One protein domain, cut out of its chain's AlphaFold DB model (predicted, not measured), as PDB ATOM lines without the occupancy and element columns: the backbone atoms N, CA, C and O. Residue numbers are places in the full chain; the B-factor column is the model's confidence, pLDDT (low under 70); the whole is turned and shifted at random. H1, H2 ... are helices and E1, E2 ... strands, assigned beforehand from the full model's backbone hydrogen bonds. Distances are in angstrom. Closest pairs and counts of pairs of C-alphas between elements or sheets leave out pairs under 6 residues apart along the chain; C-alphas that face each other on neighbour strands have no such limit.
ATOM      1  N   PRO A  23     118.236 116.107 145.876       95.19
ATOM      2  CA  PRO A  23     119.355 117.047 145.857       95.19
ATOM      3  C   PRO A  23     120.278 116.849 144.641       95.19
ATOM      4  O   PRO A  23     121.486 117.067 144.746       95.19
ATOM      5  N   LEU A  24     119.757 116.428 143.489       94.94
ATOM      6  CA  LEU A  24     120.488 116.371 142.222       94.94
ATOM      7  C   LEU A  24     120.141 117.611 141.402       94.94
ATOM      8  O   LEU A  24     118.982 117.990 141.305       94.94
ATOM      9  N   ASN A  25     121.148 118.262 140.825       95.12
ATOM     10  CA  ASN A  25     120.899 119.329 139.860       95.12
ATOM     11  C   ASN A  25     120.681 118.745 138.456       95.12
ATOM     12  O   ASN A  25     121.032 117.595 138.185       95.12
ATOM     13  N   GLU A  26     120.177 119.575 137.543       94.12
ATOM     14  CA  GLU A  26     119.918 119.195 136.147       94.12
ATOM     15  C   GLU A  26     121.136 118.557 135.464       94.12
ATOM     16  O   GLU A  26     121.003 117.605 134.696       94.12
ATOM     17  N   LYS A  27     122.350 119.044 135.756       96.12
ATOM     18  CA  LYS A  27     123.580 118.515 135.159       96.12
ATOM     19  C   LYS A  27     123.865 117.093 135.632       96.12
ATOM     20  O   LYS A  27     124.247 116.264 134.814       96.12
ATOM     21  N   GLU A  28     123.715 116.803 136.917       96.31
ATOM     22  CA  GLU A  28     123.929 115.454 137.455       96.31
ATOM     23  C   GLU A  28     122.826 114.501 137.018       96.31
ATOM     24  O   GLU A  28     123.114 113.350 136.700       96.31
ATOM     25  N   TRP A  29     121.586 114.985 136.947       94.12
ATOM     26  CA  TRP A  29     120.473 114.215 136.407       94.12
ATOM     27  C   TRP A  29     120.720 113.835 134.945       94.12
ATOM     28  O   TRP A  29     120.639 112.663 134.579       94.12
ATOM     29  N   PHE A  30     121.131 114.808 134.126       94.50
ATOM     30  CA  PHE A  30     121.519 114.587 132.736       94.50
ATOM     31  C   PHE A  30     122.718 113.644 132.615       94.50
ATOM     32  O   PHE A  30     122.711 112.747 131.777       94.50
ATOM     33  N   GLN A  31     123.744 113.812 133.454       96.12
ATOM     34  CA  GLN A  31     124.900 112.914 133.485       96.12
ATOM     35  C   GLN A  31     124.484 111.480 133.808       96.12
ATOM     36  O   GLN A  31     124.938 110.554 133.141       96.12
ATOM     37  N   LEU A  32     123.609 111.289 134.794       94.50
ATOM     38  CA  LEU A  32     123.098 109.973 135.144       94.50
ATOM     39  C   LEU A  32     122.319 109.377 133.965       94.50
ATOM     40  O   LEU A  32     122.630 108.266 133.545       94.50
ATOM     41  N   ALA A  33     121.408 110.137 133.354       92.25
ATOM     42  CA  ALA A  33     120.649 109.706 132.178       92.25
ATOM     43  C   ALA A  33     121.551 109.332 130.981       92.25
ATOM     44  O   ALA A  33     121.324 108.312 130.329       92.25
ATOM     45  N   ASP A  34     122.606 110.105 130.715       94.56
ATOM     46  CA  ASP A  34     123.593 109.836 129.660       94.56
ATOM     47  C   ASP A  34     124.391 108.547 129.931       94.56
ATOM     48  O   ASP A  34     124.581 107.731 129.024       94.56
ATOM     49  N   LEU A  35     124.788 108.296 131.186       94.62
ATOM     50  CA  LEU A  35     125.409 107.030 131.592       94.62
ATOM     51  C   LEU A  35     124.459 105.847 131.353       94.62
ATOM     52  O   LEU A  35     124.870 104.826 130.793       94.62
ATOM     53  N   LEU A  36     123.177 105.990 131.709       92.94
ATOM     54  CA  LEU A  36     122.164 104.956 131.469       92.94
ATOM     55  C   LEU A  36     121.928 104.709 129.975       92.94
ATOM     56  O   LEU A  36     121.691 103.567 129.573       92.94
ATOM     57  N   ALA A  37     121.987 105.749 129.142       91.25
ATOM     58  CA  ALA A  37     121.827 105.635 127.695       91.25
ATOM     59  C   ALA A  37     122.989 104.868 127.042       91.25
ATOM     60  O   ALA A  37     122.752 104.077 126.130       91.25
ATOM     61  N   LYS A  38     124.215 105.069 127.541       92.94
ATOM     62  CA  LYS A  38     125.457 104.429 127.063       92.94
ATOM     63  C   LYS A  38     125.697 103.021 127.603       92.94
ATOM     64  O   LYS A  38     126.621 102.352 127.155       92.94
ATOM     65  N   SER A  39     124.916 102.599 128.589       93.38
ATOM     66  CA  SER A  39     125.091 101.301 129.230       93.38
ATOM     67  C   SER A  39     124.701 100.149 128.303       93.38
ATOM     68  O   SER A  39     123.779 100.271 127.496       93.38
ATOM     69  N   GLU A  40     125.376  99.013 128.455       94.25
ATOM     70  CA  GLU A  40     124.982  97.763 127.807       94.25
ATOM     71  C   GLU A  40     123.857  97.099 128.607       94.25
ATOM     72  O   GLU A  40     123.916  97.043 129.839       94.25
ATOM     73  N   TYR A  41     122.826  96.622 127.908       92.44
ATOM     74  CA  TYR A  41     121.656  95.991 128.515       92.44
ATOM     75  C   TYR A  41     121.518  94.550 128.044       92.44
ATOM     76  O   TYR A  41     121.592  94.265 126.849       92.44
ATOM     77  N   GLU A  42     121.221  93.672 128.991       93.31
ATOM     78  CA  GLU A  42     120.854  92.283 128.753       93.31
ATOM     79  C   GLU A  42     119.337  92.125 128.888       93.31
ATOM     80  O   GLU A  42     118.734  92.660 129.821       93.31
ATOM     81  N   HIS A  43     118.703  91.403 127.961       92.62
ATOM     82  CA  HIS A  43     117.275  91.105 128.054       92.62
ATOM     83  C   HIS A  43     117.056  89.880 128.938       92.62
ATOM     84  O   HIS A  43     117.415  88.765 128.572       92.62
ATOM     85  N   ILE A  44     116.442  90.098 130.097       86.94
ATOM     86  CA  ILE A  44     116.110  89.051 131.054       86.94
ATOM     87  C   ILE A  44     114.657  88.638 130.834       86.94
ATOM     88  O   ILE A  44     113.739  89.447 130.999       86.94
ATOM     89  N   ILE A  45     114.473  87.372 130.455       78.75
ATOM     90  CA  ILE A  45     113.173  86.733 130.264       78.75
ATOM     91  C   ILE A  45     113.109  85.532 131.220       78.75
ATOM     92  O   ILE A  45     113.826  84.559 131.004       78.75
ATOM     93  N   ALA A  46     112.235  85.614 132.231       69.38
ATOM     94  CA  ALA A  46     112.037  84.682 133.365       69.38
ATOM     95  C   ALA A  46     112.939  84.883 134.607       69.38
ATOM     96  O   ALA A  46     114.125  85.187 134.502       69.38
ATOM     97  N   GLY A  47     112.334  84.710 135.791       57.81
ATOM     98  CA  GLY A  47     112.992  84.559 137.094       57.81
ATOM     99  C   GLY A  47     112.953  83.104 137.589       57.81
ATOM    100  O   GLY A  47     112.227  82.271 137.045       57.81
ATOM    101  N   ASP A  48     113.722  82.793 138.634       49.19
ATOM    102  CA  ASP A  48     114.034  81.418 139.072       49.19
ATOM    103  C   ASP A  48     112.856  80.624 139.685       49.19
ATOM    104  O   ASP A  48     112.992  79.433 139.972       49.19
ATOM    105  N   ALA A  49     111.680  81.234 139.873       45.75
ATOM    106  CA  ALA A  49     110.563  80.619 140.594       45.75
ATOM    107  C   ALA A  49     109.181  81.019 140.047       45.75
ATOM    108  O   ALA A  49     108.403  81.681 140.727       45.75
ATOM    109  N   SER A  50     108.830  80.610 138.821       49.22
ATOM    110  CA  SER A  50     107.521  80.889 138.178       49.22
ATOM    111  C   SER A  50     107.153  82.373 137.991       49.22
ATOM    112  O   SER A  50     106.092  82.683 137.451       49.22
ATOM    113  N   GLU A  51     108.049  83.286 138.354       56.44
ATOM    114  CA  GLU A  51     107.947  84.701 138.042       56.44
ATOM    115  C   GLU A  51     108.345  84.925 136.585       56.44
ATOM    116  O   GLU A  51     109.498  84.742 136.180       56.44
ATOM    117  N   SER A  52     107.384  85.321 135.763       67.75
ATOM    118  CA  SER A  52     107.691  85.794 134.427       67.75
ATOM    119  C   SER A  52     108.081  87.270 134.520       67.75
ATOM    120  O   SER A  52     107.346  88.100 135.042       67.75
ATOM    121  N   HIS A  53     109.273  87.590 134.037       76.06
ATOM    122  CA  HIS A  53     109.761  88.956 133.872       76.06
ATOM    123  C   HIS A  53     110.159  89.120 132.411       76.06
ATOM    124  O   HIS A  53     110.616  88.159 131.793       76.06
ATOM    125  N   SER A  54     109.982  90.315 131.860       87.69
ATOM    126  CA  SER A  54     110.606  90.729 130.603       87.69
ATOM    127  C   SER A  54     111.148  92.125 130.833       87.69
ATOM    128  O   SER A  54     110.374  93.078 130.912       87.69
ATOM    129  N   VAL A  55     112.456  92.240 131.033       88.69
ATOM    130  CA  VAL A  55     113.110  93.505 131.383       88.69
ATOM    131  C   VAL A  55     114.529  93.540 130.841       88.69
ATOM    132  O   VAL A  55     115.241  92.540 130.854       88.69
ATOM    133  N   TRP A  56     114.955  94.706 130.369       90.69
ATOM    134  CA  TRP A  56     116.329  94.939 129.950       90.69
ATOM    135  C   TRP A  56     117.108  95.511 131.124       90.69
ATOM    136  O   TRP A  56     116.739  96.561 131.650       90.69
ATOM    137  N   VAL A  57     118.176  94.839 131.538       91.50
ATOM    138  CA  VAL A  57     118.923  95.182 132.750       91.50
ATOM    139  C   VAL A  57     120.362  95.527 132.399       91.50
ATOM    140  O   VAL A  57     121.032  94.779 131.692       91.50
ATOM    141  N   SER A  58     120.852  96.639 132.941       93.25
ATOM    142  CA  SER A  58     122.283  96.922 133.038       93.25
ATOM    143  C   SER A  58     122.698  96.905 134.504       93.25
ATOM    144  O   SER A  58     122.131  97.638 135.315       93.25
ATOM    145  N   ARG A  59     123.647  96.042 134.873       93.88
ATOM    146  CA  ARG A  59     124.065  95.841 136.269       93.88
ATOM    147  C   ARG A  59     125.350  96.616 136.545       93.88
ATOM    148  O   ARG A  59     126.351  96.377 135.877       93.88
ATOM    149  N   TYR A  60     125.326  97.506 137.535       93.81
ATOM    150  CA  TYR A  60     126.478  98.310 137.964       93.81
ATOM    151  C   TYR A  60     127.131  97.744 139.217       93.81
ATOM    152  O   TYR A  60     128.355  97.674 139.293       93.81
ATOM    153  N   PHE A  61     126.321  97.323 140.184       91.62
ATOM    154  CA  PHE A  61     126.786  96.658 141.393       91.62
ATOM    155  C   PHE A  61     125.929  95.428 141.647       91.62
ATOM    156  O   PHE A  61     124.700  95.504 141.534       91.62
ATOM    157  N   ASN A  62     126.570  94.318 141.994       84.88
ATOM    158  CA  ASN A  62     125.891  93.111 142.452       84.88
ATOM    159  C   ASN A  62     126.405  92.692 143.821       84.88
ATOM    160  O   ASN A  62     127.513  93.044 144.220       84.88
ATOM    161  N   ASP A  63     125.567  91.932 144.514       75.69
ATOM    162  CA  ASP A  63     125.699  91.699 145.934       75.69
ATOM    163  C   ASP A  63     125.607  90.214 146.293       75.69
ATOM    164  O   ASP A  63     124.589  89.743 146.791       75.69
ATOM    165  N   VAL A  64     126.671  89.459 146.004       68.56
ATOM    166  CA  VAL A  64     126.734  88.016 146.320       68.56
ATOM    167  C   VAL A  64     127.350  87.776 147.702       68.56
ATOM    168  O   VAL A  64     126.864  86.956 148.472       68.56
ATOM    169  N   VAL A  65     128.411  88.513 148.041       71.94
ATOM    170  CA  VAL A  65     129.080  88.467 149.357       71.94
ATOM    171  C   VAL A  65     129.361  89.900 149.813       71.94
ATOM    172  O   VAL A  65     128.900  90.350 150.867       71.94
ATOM    173  N   SER A  66     130.040  90.654 148.952       79.06
ATOM    174  CA  SER A  66     130.255  92.096 149.049       79.06
ATOM    175  C   SER A  66     129.809  92.791 147.761       79.06
ATOM    176  O   SER A  66     129.754  92.129 146.722       79.06
ATOM    177  N   PRO A  67     129.533  94.108 147.803       83.62
ATOM    178  CA  PRO A  67     129.238  94.874 146.600       83.62
ATOM    179  C   PRO A  67     130.435  94.851 145.654       83.62
ATOM    180  O   PRO A  67     131.533  95.270 146.029       83.62
ATOM    181  N   GLU A  68     130.220  94.398 144.427       90.00
ATOM    182  CA  GLU A  68     131.245  94.384 143.385       90.00
ATOM    183  C   GLU A  68     130.803  95.225 142.192       90.00
ATOM    184  O   GLU A  68     129.683  95.082 141.697       90.00
ATOM    185  N   ALA A  69     131.694  96.105 141.729       93.06
ATOM    186  CA  ALA A  69     131.478  96.878 140.515       93.06
ATOM    187  C   ALA A  69     131.537  95.948 139.293       93.06
ATOM    188  O   ALA A  69     132.549  95.295 139.049       93.06
ATOM    189  N   LEU A  70     130.454  95.910 138.519       91.75
ATOM    190  CA  LEU A  70     130.298  95.004 137.381       91.75
ATOM    191  C   LEU A  70     130.598  95.641 136.022       91.75
ATOM    192  O   LEU A  70     130.737  94.914 135.041       91.75
ATOM    193  N   ASN A  71     130.687  96.973 135.925       89.69
ATOM    194  CA  ASN A  71     131.007  97.629 134.659       89.69
ATOM    195  C   ASN A  71     131.802  98.946 134.829       89.69
ATOM    196  O   ASN A  71     131.864  99.505 135.926       89.69
ATOM    197  N   PRO A  72     132.422  99.480 133.756       93.50
ATOM    198  CA  PRO A  72     133.242 100.699 133.829       93.50
ATOM    199  C   PRO A  72     132.483 101.976 134.227       93.50
ATOM    200  O   PRO A  72     133.098 102.967 134.624       93.50
ATOM    201  N   LEU A  73     131.154 101.980 134.108       95.38
ATOM    202  CA  LEU A  73     130.302 103.113 134.472       95.38
ATOM    203  C   LEU A  73     129.918 103.092 135.958       95.38
ATOM    204  O   LEU A  73     129.457 104.111 136.472       95.38
ATOM    205  N   SER A  74     130.147 101.980 136.668       94.94
ATOM    206  CA  SER A  74     129.760 101.794 138.069       94.94
ATOM    207  C   SER A  74     130.272 102.902 138.985       94.94
ATOM    208  O   SER A  74     129.490 103.469 139.743       94.94
ATOM    209  N   SER A  75     131.550 103.277 138.876       95.12
ATOM    210  CA  SER A  75     132.137 104.335 139.713       95.12
ATOM    211  C   SER A  75     131.534 105.714 139.438       95.12
ATOM    212  O   SER A  75     131.352 106.503 140.361       95.12
ATOM    213  N   HIS A  76     131.181 106.005 138.183       96.19
ATOM    214  CA  HIS A  76     130.541 107.264 137.804       96.19
ATOM    215  C   HIS A  76     129.112 107.347 138.344       96.19
ATOM    216  O   HIS A  76     128.699 108.395 138.837       96.19
ATOM    217  N   ILE A  77     128.374 106.237 138.296       95.31
ATOM    218  CA  ILE A  77     127.024 106.157 138.864       95.31
ATOM    219  C   ILE A  77     127.079 106.282 140.379       95.31
ATOM    220  O   ILE A  77     126.360 107.109 140.937       95.31
ATOM    221  N   GLU A  78     127.959 105.525 141.038       95.12
ATOM    222  CA  GLU A  78     128.160 105.605 142.484       95.12
ATOM    223  C   GLU A  78     128.515 107.032 142.916       95.12
ATOM    224  O   GLU A  78     127.909 107.556 143.845       95.12
ATOM    225  N   ALA A  79     129.418 107.714 142.207       96.31
ATOM    226  CA  ALA A  79     129.794 109.088 142.532       96.31
ATOM    227  C   ALA A  79     128.594 110.057 142.573       96.31
ATOM    228  O   ALA A  79     128.613 111.011 143.351       96.31
ATOM    229  N   ILE A  80     127.546 109.805 141.781       96.75
ATOM    230  CA  ILE A  80     126.316 110.607 141.761       96.75
ATOM    231  C   ILE A  80     125.354 110.134 142.856       96.75
ATOM    232  O   ILE A  80     125.031 110.898 143.774       96.75
ATOM    233  N   VAL A  81     124.919 108.869 142.796       95.25
ATOM    234  CA  VAL A  81     123.855 108.333 143.671       95.25
ATOM    235  C   VAL A  81     124.301 108.163 145.118       95.25
ATOM    236  O   VAL A  81     123.464 108.064 146.008       95.25
ATOM    237  N   MET A  82     125.612 108.154 145.353       94.50
ATOM    238  CA  MET A  82     126.255 108.094 146.659       94.50
ATOM    239  C   MET A  82     127.116 109.323 146.971       94.50
ATOM    240  O   MET A  82     127.978 109.278 147.857       94.50
ATOM    241  N   SER A  83     126.857 110.447 146.300       95.94
ATOM    242  CA  SER A  83     127.416 111.746 146.686       95.94
ATOM    243  C   SER A  83     127.017 112.135 148.117       95.94
ATOM    244  O   SER A  83     126.014 111.664 148.659       95.94
ATOM    245  N   GLU A  84     127.785 113.026 148.749       95.19
ATOM    246  CA  GLU A  84     127.539 113.472 150.131       95.19
ATOM    247  C   GLU A  84     126.110 113.997 150.335       95.19
ATOM    248  O   GLU A  84     125.444 113.649 151.310       95.19
ATOM    249  N   LYS A  85     125.602 114.773 149.375       95.88
ATOM    250  CA  LYS A  85     124.238 115.313 149.404       95.88
ATOM    251  C   LYS A  85     123.159 114.242 149.263       95.88
ATOM    252  O   LYS A  85     122.148 114.327 149.953       95.88
ATOM    253  N   MET A  86     123.386 113.211 148.447       95.75
ATOM    254  CA  MET A  86     122.461 112.080 148.346       95.75
ATOM    255  C   MET A  86     122.464 111.267 149.639       95.75
ATOM    256  O   MET A  86     121.400 110.973 150.169       95.75
ATOM    257  N   ARG A  87     123.633 111.004 150.239       93.50
ATOM    258  CA  ARG A  87     123.719 110.346 151.558       93.50
ATOM    259  C   ARG A  87     123.027 111.157 152.653       93.50
ATOM    260  O   ARG A  87     122.330 110.590 153.492       93.50
ATOM    261  N   ALA A  88     123.191 112.481 152.641       93.62
ATOM    262  CA  ALA A  88     122.508 113.376 153.570       93.62
ATOM    263  C   ALA A  88     120.985 113.352 153.378       93.62
ATOM    264  O   ALA A  88     120.254 113.392 154.366       93.62
ATOM    265  N   PHE A  89     120.515 113.248 152.134       94.00
ATOM    266  CA  PHE A  89     119.105 113.069 151.813       94.00
ATOM    267  C   PHE A  89     118.579 111.713 152.287       94.00
ATOM    268  O   PHE A  89     117.579 111.680 152.998       94.00
ATOM    269  N   TYR A  90     119.293 110.617 152.020       91.56
ATOM    270  CA  TYR A  90     118.899 109.276 152.463       91.56
ATOM    271  C   TYR A  90     118.762 109.169 153.977       91.56
ATOM    272  O   TYR A  90     117.802 108.598 154.488       91.56
ATOM    273  N   ARG A  91     119.676 109.803 154.714       89.06
ATOM    274  CA  ARG A  91     119.635 109.855 156.177       89.06
ATOM    275  C   ARG A  91     118.308 110.362 156.740       89.06
ATOM    276  O   ARG A  91     117.949 109.970 157.849       89.06
ATOM    277  N   ARG A  92     117.588 111.219 156.010       88.75
ATOM    278  CA  ARG A  92     116.303 111.781 156.455       88.75
ATOM    279  C   ARG A  92     115.245 110.700 156.671       88.75
ATOM    280  O   ARG A  92     114.429 110.848 157.574       88.75
ATOM    281  N   PHE A  93     115.292 109.618 155.892       85.56
ATOM    282  CA  PHE A  93     114.355 108.497 155.989       85.56
ATOM    283  C   PHE A  93     114.987 107.196 156.503       85.56
ATOM    284  O   PHE A  93     114.262 106.334 156.980       85.56
ATOM    285  N   THR A  94     116.316 107.043 156.472       84.19
ATOM    286  CA  THR A  94     116.989 105.867 157.062       84.19
ATOM    287  C   THR A  94     117.399 106.060 158.524       84.19
ATOM    288  O   THR A  94     117.688 105.089 159.219       84.19
ATOM    289  N   GLY A  95     117.508 107.304 159.007       84.81
ATOM    290  CA  GLY A  95     117.942 107.605 160.377       84.81
ATOM    291  C   GLY A  95     119.411 107.252 160.688       84.81
ATOM    292  O   GLY A  95     119.815 107.276 161.862       84.81
ATOM    293  N   THR A  96     120.222 106.937 159.668       83.75
ATOM    294  CA  THR A  96     121.623 106.503 159.806       83.75
ATOM    295  C   THR A  96     122.570 107.159 158.798       83.75
ATOM    296  O   THR A  96     122.178 107.568 157.709       83.75
ATOM    297  N   ASN A  97     123.845 107.255 159.185       84.69
ATOM    298  CA  ASN A  97     124.961 107.645 158.313       84.69
ATOM    299  C   ASN A  97     125.718 106.436 157.744       84.69
ATOM    300  O   ASN A  97     126.577 106.594 156.880       84.69
ATOM    301  N   GLN A  98     125.455 105.247 158.282       84.50
ATOM    302  CA  GLN A  98     126.083 104.002 157.865       84.50
ATOM    303  C   GLN A  98     125.227 103.450 156.729       84.50
ATOM    304  O   GLN A  98     124.215 102.806 156.967       84.50
ATOM    305  N   LEU A  99     125.544 103.880 155.507       84.81
ATOM    306  CA  LEU A  99     124.868 103.459 154.283       84.81
ATOM    307  C   LEU A  99     125.913 102.997 153.273       84.81
ATOM    308  O   LEU A  99     126.850 103.735 152.942       84.81
ATOM    309  N   CYS A 100     125.716 101.795 152.748       86.50
ATOM    310  CA  CYS A 100     126.539 101.182 151.714       86.50
ATOM    311  C   CYS A 100     125.672 100.798 150.511       86.50
ATOM    312  O   CYS A 100     124.611 100.198 150.693       86.50
ATOM    313  N   LEU A 101     126.117 101.138 149.293       89.69
ATOM    314  CA  LEU A 101     125.491 100.669 148.055       89.69
ATOM    315  C   LEU A 101     125.779  99.175 147.911       89.69
ATOM    316  O   LEU A 101     126.935  98.796 147.753       89.69
ATOM    317  N   ARG A 102     124.750  98.329 147.972       88.44
ATOM    318  CA  ARG A 102     124.904  96.875 147.809       88.44
ATOM    319  C   ARG A 102     124.673  96.457 146.369       88.44
ATOM    320  O   ARG A 102     125.504  95.787 145.766       88.44
ATOM    321  N   ARG A 103     123.555  96.905 145.802       90.25
ATOM    322  CA  ARG A 103     123.136  96.580 144.441       90.25
ATOM    323  C   ARG A 103     122.723  97.842 143.711       90.25
ATOM    324  O   ARG A 103     122.107  98.733 144.291       90.25
ATOM    325  N   CYS A 104     123.064  97.905 142.432       92.88
ATOM    326  CA  CYS A 104     122.691  99.011 141.568       92.88
ATOM    327  C   CYS A 104     122.515  98.501 140.146       92.88
ATOM    328  O   CYS A 104     123.430  97.891 139.583       92.88
ATOM    329  N   GLN A 105     121.349  98.746 139.563       92.75
ATOM    330  CA  GLN A 105     121.052  98.370 138.186       92.75
ATOM    331  C   GLN A 105     120.073  99.348 137.546       92.75
ATOM    332  O   GLN A 105     119.194  99.887 138.220       92.75
ATOM    333  N   ALA A 106     120.191  99.528 136.237       93.06
ATOM    334  CA  ALA A 106     119.193 100.221 135.441       93.06
ATOM    335  C   ALA A 106     118.264  99.220 134.767       93.06
ATOM    336  O   ALA A 106     118.721  98.283 134.110       93.06
ATOM    337  N   ASN A 107     116.964  99.475 134.890       91.19
ATOM    338  CA  ASN A 107     115.928  98.719 134.208       91.19
ATOM    339  C   ASN A 107     115.349  99.546 133.057       91.19
ATOM    340  O   ASN A 107     114.885 100.675 133.244       91.19
ATOM    341  N   ARG A 108     115.329  98.958 131.861       89.69
ATOM    342  CA  ARG A 108     114.694  99.499 130.661       89.69
ATOM    343  C   ARG A 108     113.531  98.592 130.263       89.69
ATOM    344  O   ARG A 108     113.688  97.384 130.115       89.69
ATOM    345  N   LEU A 109     112.351  99.194 130.117       88.94
ATOM    346  CA  LEU A 109     111.106  98.492 129.810       88.94
ATOM    347  C   LEU A 109     110.522  99.023 128.499       88.94
ATOM    348  O   LEU A 109     110.106 100.180 128.422       88.94
ATOM    349  N   TYR A 110     110.433  98.172 127.484       87.50
ATOM    350  CA  TYR A 110     109.735  98.456 126.235       87.50
ATOM    351  C   TYR A 110     108.247  98.092 126.323       87.50
ATOM    352  O   TYR A 110     107.713  97.671 127.356       87.50
ATOM    353  N   LYS A 111     107.499  98.327 125.245       87.25
ATOM    354  CA  LYS A 111     106.086  97.937 125.185       87.25
ATOM    355  C   LYS A 111     105.965  96.414 125.326       87.25
ATOM    356  O   LYS A 111     106.562  95.688 124.545       87.25
ATOM    357  N   GLY A 112     105.166  95.960 126.292       86.31
ATOM    358  CA  GLY A 112     104.985  94.535 126.601       86.31
ATOM    359  C   GLY A 112     105.903  93.999 127.705       86.31
ATOM    360  O   GLY A 112     105.596  92.954 128.263       86.31
ATOM    361  N   ASP A 113     106.956  94.734 128.069       87.25
ATOM    362  CA  ASP A 113     107.840  94.377 129.182       87.25
ATOM    363  C   ASP A 113     107.170  94.583 130.546       87.25
ATOM    364  O   ASP A 113     106.295  95.439 130.715       87.25
ATOM    365  N   TYR A 114     107.584  93.819 131.547       85.56
ATOM    366  CA  TYR A 114     107.060  93.912 132.905       85.56
ATOM    367  C   TYR A 114     108.021  93.264 133.893       85.56
ATOM    368  O   TYR A 114     108.813  92.387 133.543       85.56
ATOM    369  N   ILE A 115     107.913  93.713 135.137       84.31
ATOM    370  CA  ILE A 115     108.568  93.104 136.283       84.31
ATOM    371  C   ILE A 115     107.446  92.441 137.084       84.31
ATOM    372  O   ILE A 115     106.488  93.107 137.471       84.31
ATOM    373  N   GLY A 116     107.514  91.123 137.230       81.69
ATOM    374  CA  GLY A 116     106.622  90.334 138.065       81.69
ATOM    375  C   GLY A 116     106.721  90.706 139.545       81.69
ATOM    376  O   GLY A 116     107.634  91.411 139.983       81.69
ATOM    377  N   ILE A 117     105.750  90.224 140.317       81.88
ATOM    378  CA  ILE A 117     105.712  90.401 141.771       81.88
ATOM    379  C   ILE A 117     106.941  89.718 142.370       81.88
ATOM    380  O   ILE A 117     107.179  88.552 142.077       81.88
ATOM    381  N   HIS A 118     107.696  90.445 143.189       76.88
ATOM    382  CA  HIS A 118     108.868  89.945 143.904       76.88
ATOM    383  C   HIS A 118     109.077  90.765 145.182       76.88
ATOM    384  O   HIS A 118     108.536  91.868 145.317       76.88
ATOM    385  N   LYS A 119     109.882  90.246 146.116       76.56
ATOM    386  CA  LYS A 119     110.375  91.005 147.271       76.56
ATOM    387  C   LYS A 119     111.882  91.162 147.163       76.56
ATOM    388  O   LYS A 119     112.606  90.177 147.068       76.56
ATOM    389  N   ASP A 120     112.371  92.394 147.261       74.69
ATOM    390  CA  ASP A 120     113.814  92.666 147.217       74.69
ATOM    391  C   ASP A 120     114.584  91.902 148.311       74.69
ATOM    392  O   ASP A 120     115.706  91.446 148.084       74.69
ATOM    393  N   GLN A 121     113.964  91.699 149.478       70.69
ATOM    394  CA  GLN A 121     114.558  90.953 150.593       70.69
ATOM    395  C   GLN A 121     114.764  89.459 150.311       70.69
ATOM    396  O   GLN A 121     115.596  88.839 150.971       70.69
ATOM    397  N   ASP A 122     114.086  88.891 149.308       67.12
ATOM    398  CA  ASP A 122     114.343  87.512 148.878       67.12
ATOM    399  C   ASP A 122     115.744  87.389 148.247       67.12
ATOM    400  O   ASP A 122     116.342  86.315 148.267       67.12
ATOM    401  N   SER A 123     116.309  88.497 147.740       65.25
ATOM    402  CA  SER A 123     117.704  88.556 147.274       65.25
ATOM    403  C   SER A 123     118.702  88.744 148.422       65.25
ATOM    404  O   SER A 123     119.798  88.191 148.384       65.25
ATOM    405  N   SER A 124     118.352  89.538 149.439       69.12
ATOM    406  CA  SER A 124     119.145  89.673 150.662       69.12
ATOM    407  C   SER A 124     118.287  90.202 151.815       69.12
ATOM    408  O   SER A 124     117.729  91.295 151.699       69.12
ATOM    409  N   PRO A 125     118.236  89.510 152.968       69.12
ATOM    410  CA  PRO A 125     117.482  89.986 154.128       69.12
ATOM    411  C   PRO A 125     118.075  91.268 154.737       69.12
ATOM    412  O   PRO A 125     117.414  91.934 155.527       69.12
ATOM    413  N   ASP A 126     119.310  91.625 154.367       73.94
ATOM    414  CA  ASP A 126     120.044  92.771 154.910       73.94
ATOM    415  C   ASP A 126     119.714  94.101 154.200       73.94
ATOM    416  O   ASP A 126     120.283  95.146 154.535       73.94
ATOM    417  N   TYR A 127     118.829  94.081 153.200       76.75
ATOM    418  CA  TYR A 127     118.414  95.277 152.477       76.75
ATOM    419  C   TYR A 127     117.523  96.176 153.335       76.75
ATOM    420  O   TYR A 127     116.438  95.788 153.767       76.75
ATOM    421  N   LEU A 128     117.998  97.405 153.552       80.94
ATOM    422  CA  LEU A 128     117.293  98.428 154.321       80.94
ATOM    423  C   LEU A 128     116.212  99.118 153.490       80.94
ATOM    424  O   LEU A 128     115.081  99.272 153.935       80.94
ATOM    425  N   ALA A 129     116.586  99.592 152.306       83.12
ATOM    426  CA  ALA A 129     115.702 100.346 151.434       83.12
ATOM    427  C   ALA A 129     116.162 100.236 149.984       83.12
ATOM    428  O   ALA A 129     117.363 100.120 149.706       83.12
ATOM    429  N   THR A 130     115.190 100.363 149.087       87.25
ATOM    430  CA  THR A 130     115.382 100.452 147.645       87.25
ATOM    431  C   THR A 130     115.048 101.868 147.186       87.25
ATOM    432  O   THR A 130     113.976 102.388 147.483       87.25
ATOM    433  N   ILE A 131     115.969 102.503 146.466       89.88
ATOM    434  CA  ILE A 131     115.784 103.827 145.869       89.88
ATOM    435  C   ILE A 131     115.640 103.666 144.372       89.88
ATOM    436  O   ILE A 131     116.448 102.992 143.741       89.88
ATOM    437  N   VAL A 132     114.603 104.295 143.831       90.56
ATOM    438  CA  VAL A 132     114.223 104.219 142.427       90.56
ATOM    439  C   VAL A 132     114.302 105.613 141.810       90.56
ATOM    440  O   VAL A 132     113.548 106.497 142.200       90.56
ATOM    441  N   PHE A 133     115.191 105.805 140.830       90.50
ATOM    442  CA  PHE A 133     115.222 107.028 140.012       90.50
ATOM    443  C   PHE A 133     114.529 106.808 138.673       90.50
ATOM    444  O   PHE A 133     114.861 105.861 137.956       90.50
ATOM    445  N   HIS A 134     113.620 107.710 138.314       87.25
ATOM    446  CA  HIS A 134     112.771 107.586 137.136       87.25
ATOM    447  C   HIS A 134     113.102 108.630 136.067       87.25
ATOM    448  O   HIS A 134     113.126 109.812 136.356       87.25
ATOM    449  N   PHE A 135     113.382 108.187 134.835       85.62
ATOM    450  CA  PHE A 135     114.016 109.016 133.794       85.62
ATOM    451  C   PHE A 135     113.160 109.290 132.551       85.62
ATOM    452  O   PHE A 135     113.683 109.817 131.568       85.62
ATOM    453  N   SER A 136     111.883 108.900 132.488       79.81
ATOM    454  CA  SER A 136     111.081 109.266 131.306       79.81
ATOM    455  C   SER A 136     109.632 109.560 131.586       79.81
ATOM    456  O   SER A 136     108.925 108.790 132.217       79.81
ATOM    457  N   GLU A 137     109.171 110.627 130.957       70.00
ATOM    458  CA  GLU A 137     107.875 111.240 131.223       70.00
ATOM    459  C   GLU A 137     106.769 110.734 130.280       70.00
ATOM    460  O   GLU A 137     105.588 110.837 130.590       70.00
ATOM    461  N   ASN A 138     107.134 110.119 129.147       76.69
ATOM    462  CA  ASN A 138     106.199 109.775 128.068       76.69
ATOM    463  C   ASN A 138     105.946 108.264 127.952       76.69
ATOM    464  O   ASN A 138     106.500 107.595 127.077       76.69
ATOM    465  N   TYR A 139     105.088 107.712 128.812       77.44
ATOM    466  CA  TYR A 139     104.663 106.310 128.736       77.44
ATOM    467  C   TYR A 139     103.243 106.100 129.293       77.44
ATOM    468  O   TYR A 139     102.681 106.948 129.979       77.44
ATOM    469  N   SER A 140     102.663 104.933 129.002       74.88
ATOM    470  CA  SER A 140     101.392 104.468 129.570       74.88
ATOM    471  C   SER A 140     101.543 103.040 130.100       74.88
ATOM    472  O   SER A 140     102.052 102.182 129.374       74.88
ATOM    473  N   GLY A 141     101.068 102.762 131.317       79.69
ATOM    474  CA  GLY A 141     101.248 101.464 131.988       79.69
ATOM    475  C   GLY A 141     102.588 101.331 132.726       79.69
ATOM    476  O   GLY A 141     103.275 102.318 132.944       79.69
ATOM    477  N   GLY A 142     102.959 100.108 133.122       75.94
ATOM    478  CA  GLY A 142     104.260  99.801 133.745       75.94
ATOM    479  C   GLY A 142     104.466 100.290 135.182       75.94
ATOM    480  O   GLY A 142     105.585 100.233 135.667       75.94
ATOM    481  N   TYR A 143     103.384 100.728 135.821       75.88
ATOM    482  CA  TYR A 143     103.317 101.341 137.143       75.88
ATOM    483  C   TYR A 143     104.056 100.577 138.253       75.88
ATOM    484  O   TYR A 143     104.007  99.348 138.296       75.88
ATOM    485  N   PHE A 144     104.671 101.319 139.180       78.94
ATOM    486  CA  PHE A 144     105.266 100.750 140.385       78.94
ATOM    487  C   PHE A 144     104.163 100.458 141.408       78.94
ATOM    488  O   PHE A 144     103.528 101.368 141.939       78.94
ATOM    489  N   GLN A 145     103.899  99.178 141.650       77.19
ATOM    490  CA  GLN A 145     102.834  98.724 142.540       77.19
ATOM    491  C   GLN A 145     103.444  97.941 143.695       77.19
ATOM    492  O   GLN A 145     104.246  97.036 143.473       77.19
ATOM    493  N   THR A 146     103.048  98.288 144.916       74.44
ATOM    494  CA  THR A 146     103.355  97.518 146.122       74.44
ATOM    495  C   THR A 146     102.070  96.869 146.641       74.44
ATOM    496  O   THR A 146     100.969  97.311 146.314       74.44
ATOM    497  N   ASP A 147     102.192  95.799 147.431       68.44
ATOM    498  CA  ASP A 147     101.031  95.126 148.045       68.44
ATOM    499  C   ASP A 147     100.405  95.945 149.199       68.44
ATOM    500  O   ASP A 147      99.343  95.594 149.717       68.44
ATOM    501  N   ALA A 148     101.036  97.059 149.594       56.69
ATOM    502  CA  ALA A 148     100.409  98.091 150.414       56.69
ATOM    503  C   ALA A 148      99.499  98.960 149.520       56.69
ATOM    504  O   ALA A 148      99.816  99.164 148.352       56.69
ATOM    505  N   PRO A 149      98.351  99.456 150.009       41.34
ATOM    506  CA  PRO A 149      97.306 100.028 149.165       41.34
ATOM    507  C   PRO A 149      97.647 101.444 148.672       41.34
ATOM    508  O   PRO A 149      96.900 102.367 148.951       41.34
ATOM    509  N   ASP A 150      98.712 101.619 147.894       47.06
ATOM    510  CA  ASP A 150      99.023 102.875 147.219       47.06
ATOM    511  C   ASP A 150      99.429 102.609 145.765       47.06
ATOM    512  O   ASP A 150     100.436 101.977 145.445       47.06
ATOM    513  N   LYS A 151      98.581 103.077 144.842       36.53
ATOM    514  CA  LYS A 151      98.817 102.993 143.399       36.53
ATOM    515  C   LYS A 151      99.762 104.119 142.994       36.53
ATOM    516  O   LYS A 151      99.348 105.274 143.025       36.53
ATOM    517  N   LEU A 152     100.974 103.799 142.545       49.22
ATOM    518  CA  LEU A 152     101.911 104.796 142.022       49.22
ATOM    519  C   LEU A 152     102.342 104.480 140.585       49.22
ATOM    520  O   LEU A 152     102.551 103.339 140.189       49.22
ATOM    521  N   HIS A 153     102.406 105.518 139.754       40.16
ATOM    522  CA  HIS A 153     102.668 105.419 138.318       40.16
ATOM    523  C   HIS A 153     104.169 105.549 138.029       40.16
ATOM    524  O   HIS A 153     104.726 106.504 138.545       40.16
ATOM    525  N   GLN A 154     104.822 104.688 137.218       43.84
ATOM    526  CA  GLN A 154     106.223 104.889 136.767       43.84
ATOM    527  C   GLN A 154     106.691 103.916 135.663       43.84
ATOM    528  O   GLN A 154     106.175 102.817 135.569       43.84
ATOM    529  N   ARG A 155     107.686 104.305 134.846       31.06
ATOM    530  CA  ARG A 155     108.593 103.430 134.058       31.06
ATOM    531  C   ARG A 155     109.950 104.082 133.821       31.06
ATOM    532  O   ARG A 155     109.968 105.167 133.270       31.06
ATOM    533  N   TYR A 156     111.013 103.340 134.130       33.31
ATOM    534  CA  TYR A 156     112.430 103.675 134.367       33.31
ATOM    535  C   TYR A 156     112.728 103.744 135.854       33.31
ATOM    536  O   TYR A 156     112.147 104.528 136.591       33.31
ATOM    537  N   SER A 157     113.607 102.858 136.288       40.84
ATOM    538  CA  SER A 157     114.075 102.795 137.658       40.84
ATOM    539  C   SER A 157     115.557 102.454 137.629       40.84
ATOM    540  O   SER A 157     115.956 101.388 137.156       40.84
ATOM    541  N   LEU A 158     116.392 103.379 138.096       39.44
ATOM    542  CA  LEU A 158     117.673 102.994 138.673       39.44
ATOM    543  C   LEU A 158     117.363 102.509 140.080       39.44
ATOM    544  O   LEU A 158     116.961 103.313 140.913       39.44
ATOM    545  N   VAL A 159     117.492 101.207 140.295       57.31
ATOM    546  CA  VAL A 159     117.218 100.555 141.573       57.31
ATOM    547  C   VAL A 159     118.537 100.488 142.338       57.31
ATOM    548  O   VAL A 159     119.436  99.736 141.953       57.31
ATOM    549  N   CYS A 160     118.668 101.289 143.390       55.62
ATOM    550  CA  CYS A 160     119.793 101.259 144.321       55.62
ATOM    551  C   CYS A 160     119.335 100.651 145.642       55.62
ATOM    552  O   CYS A 160     118.414 101.174 146.264       55.62
ATOM    553  N   VAL A 161     119.991  99.581 146.083       57.44
ATOM    554  CA  VAL A 161     119.652  98.910 147.342       57.44
ATOM    555  C   VAL A 161     120.769  99.100 148.361       57.44
ATOM    556  O   VAL A 161     121.947  98.913 148.033       57.44
ATOM    557  N   TRP A 162     120.401  99.479 149.589       39.56
ATOM    558  CA  TRP A 162     121.339  99.852 150.653       39.56
ATOM    559  C   TRP A 162     121.411  98.838 151.796       39.56
ATOM    560  O   TRP A 162     120.426  98.170 152.109       39.56
ATOM    561  N   ARG A 163     122.560  98.817 152.486       41.38
ATOM    562  CA  ARG A 163     122.761  98.183 153.804       41.38
ATOM    563  C   ARG A 163     123.360  99.176 154.812       41.38
ATOM    564  O   ARG A 163     124.001 100.145 154.396       41.38
ATOM    565  N   TRP A 164     123.141  98.887 156.097       33.06
ATOM    566  CA  TRP A 164     123.800  99.454 157.284       33.06
ATOM    567  C   TRP A 164     125.302  99.151 157.350       33.06
ATOM    568  O   TRP A 164     125.673  97.966 157.176       33.06
TER     569      TRP A 164
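What this domain is: This is residues 23 to 164 of the 164 residues of an uncharacterized protein of Gammaproteobacteria bacterium (UniProt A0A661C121). One twisted antiparallel sheet of six strands makes the body, with H1 and H2 packed side by side over one face and H3 only grazing the sheet; E2 bends sharply, by 91 degrees at residue 60, and pairs with E1, E3 and E4 along different parts of its length. Two long stretches with no named element, residues 109 to 128 and 134 to 156, join the strands E4, E5 and E6. The printed part has 142 residues, with three named helices and six named strands in the order H1 E1 E2 E3 H2 H3 E4 E5 E6; the class is mixed, with 70 residues, under half, in named elements. It is compact, with a radius of gyration of the C-alphas of 15.0 A, and spans 37 by 33 by 31 A.

How they stand to each other: H1, residues 26 to 38, is on the sheet at a height of 11.2 A over the sheet. E1, residues 42 to 45, E2, residues 54 to 63, and E3, residues 67 to 69, form a meander, each strand the antiparallel neighbour of the one before, with N 44 and O 55 at 2.8 A and N 68 and O 62 at 3.0 A. E1 and E2 are a hairpin, as are E2 and E3. H2, residues 74 to 81, is on the same face as H1 and runs across the strands, at 85 degrees to E2 on the local plane. H1 and H2 touch, closest at the C-alphas of Leu 32 and Ile 77, 6.6 A, with a shallow tilt of 29 degrees, opposite ways. H3, residues 84 to 94, only grazes the sheet, with its residues 87 to 94. E4, residues 100 to 108, lies on the other side of E2 from E1 and E3, with N 60 and O 104 at 2.8 A. E5, residues 129 to 133, and E6, residues 157 to 163, are an antiparallel hairpin, with N 131 and O 160 at 2.8 A. E6 is also antiparallel to E4, with N 102 and O 161 at 2.9 A. Every O i to N i+4 pair is within hydrogen-bond range in H1 and H2; in H3 5 of 7 are.

Where its parts are: H1 begins at C-alpha 26, (119.918, 119.195, 136.147), and is 18.2 A long. E2 is 21.5 A long, H3 14.7 A, E4 24.2 A, E5 13.2 A and E6 18.9 A. E6 ends at C-alpha 163, (122.761, 98.183, 153.804).

The domain as a whole: The two C-alphas farthest apart, those of Lys 27 and Ser 50, are 41.0 A apart. The printed part has no cut. The links E4 to E5 and E5 to E6 are long. Mean pLDDT of the printed part is 80.3; residues 46 to 52, 64, 122 to 125 and 147 to 164 are under 70.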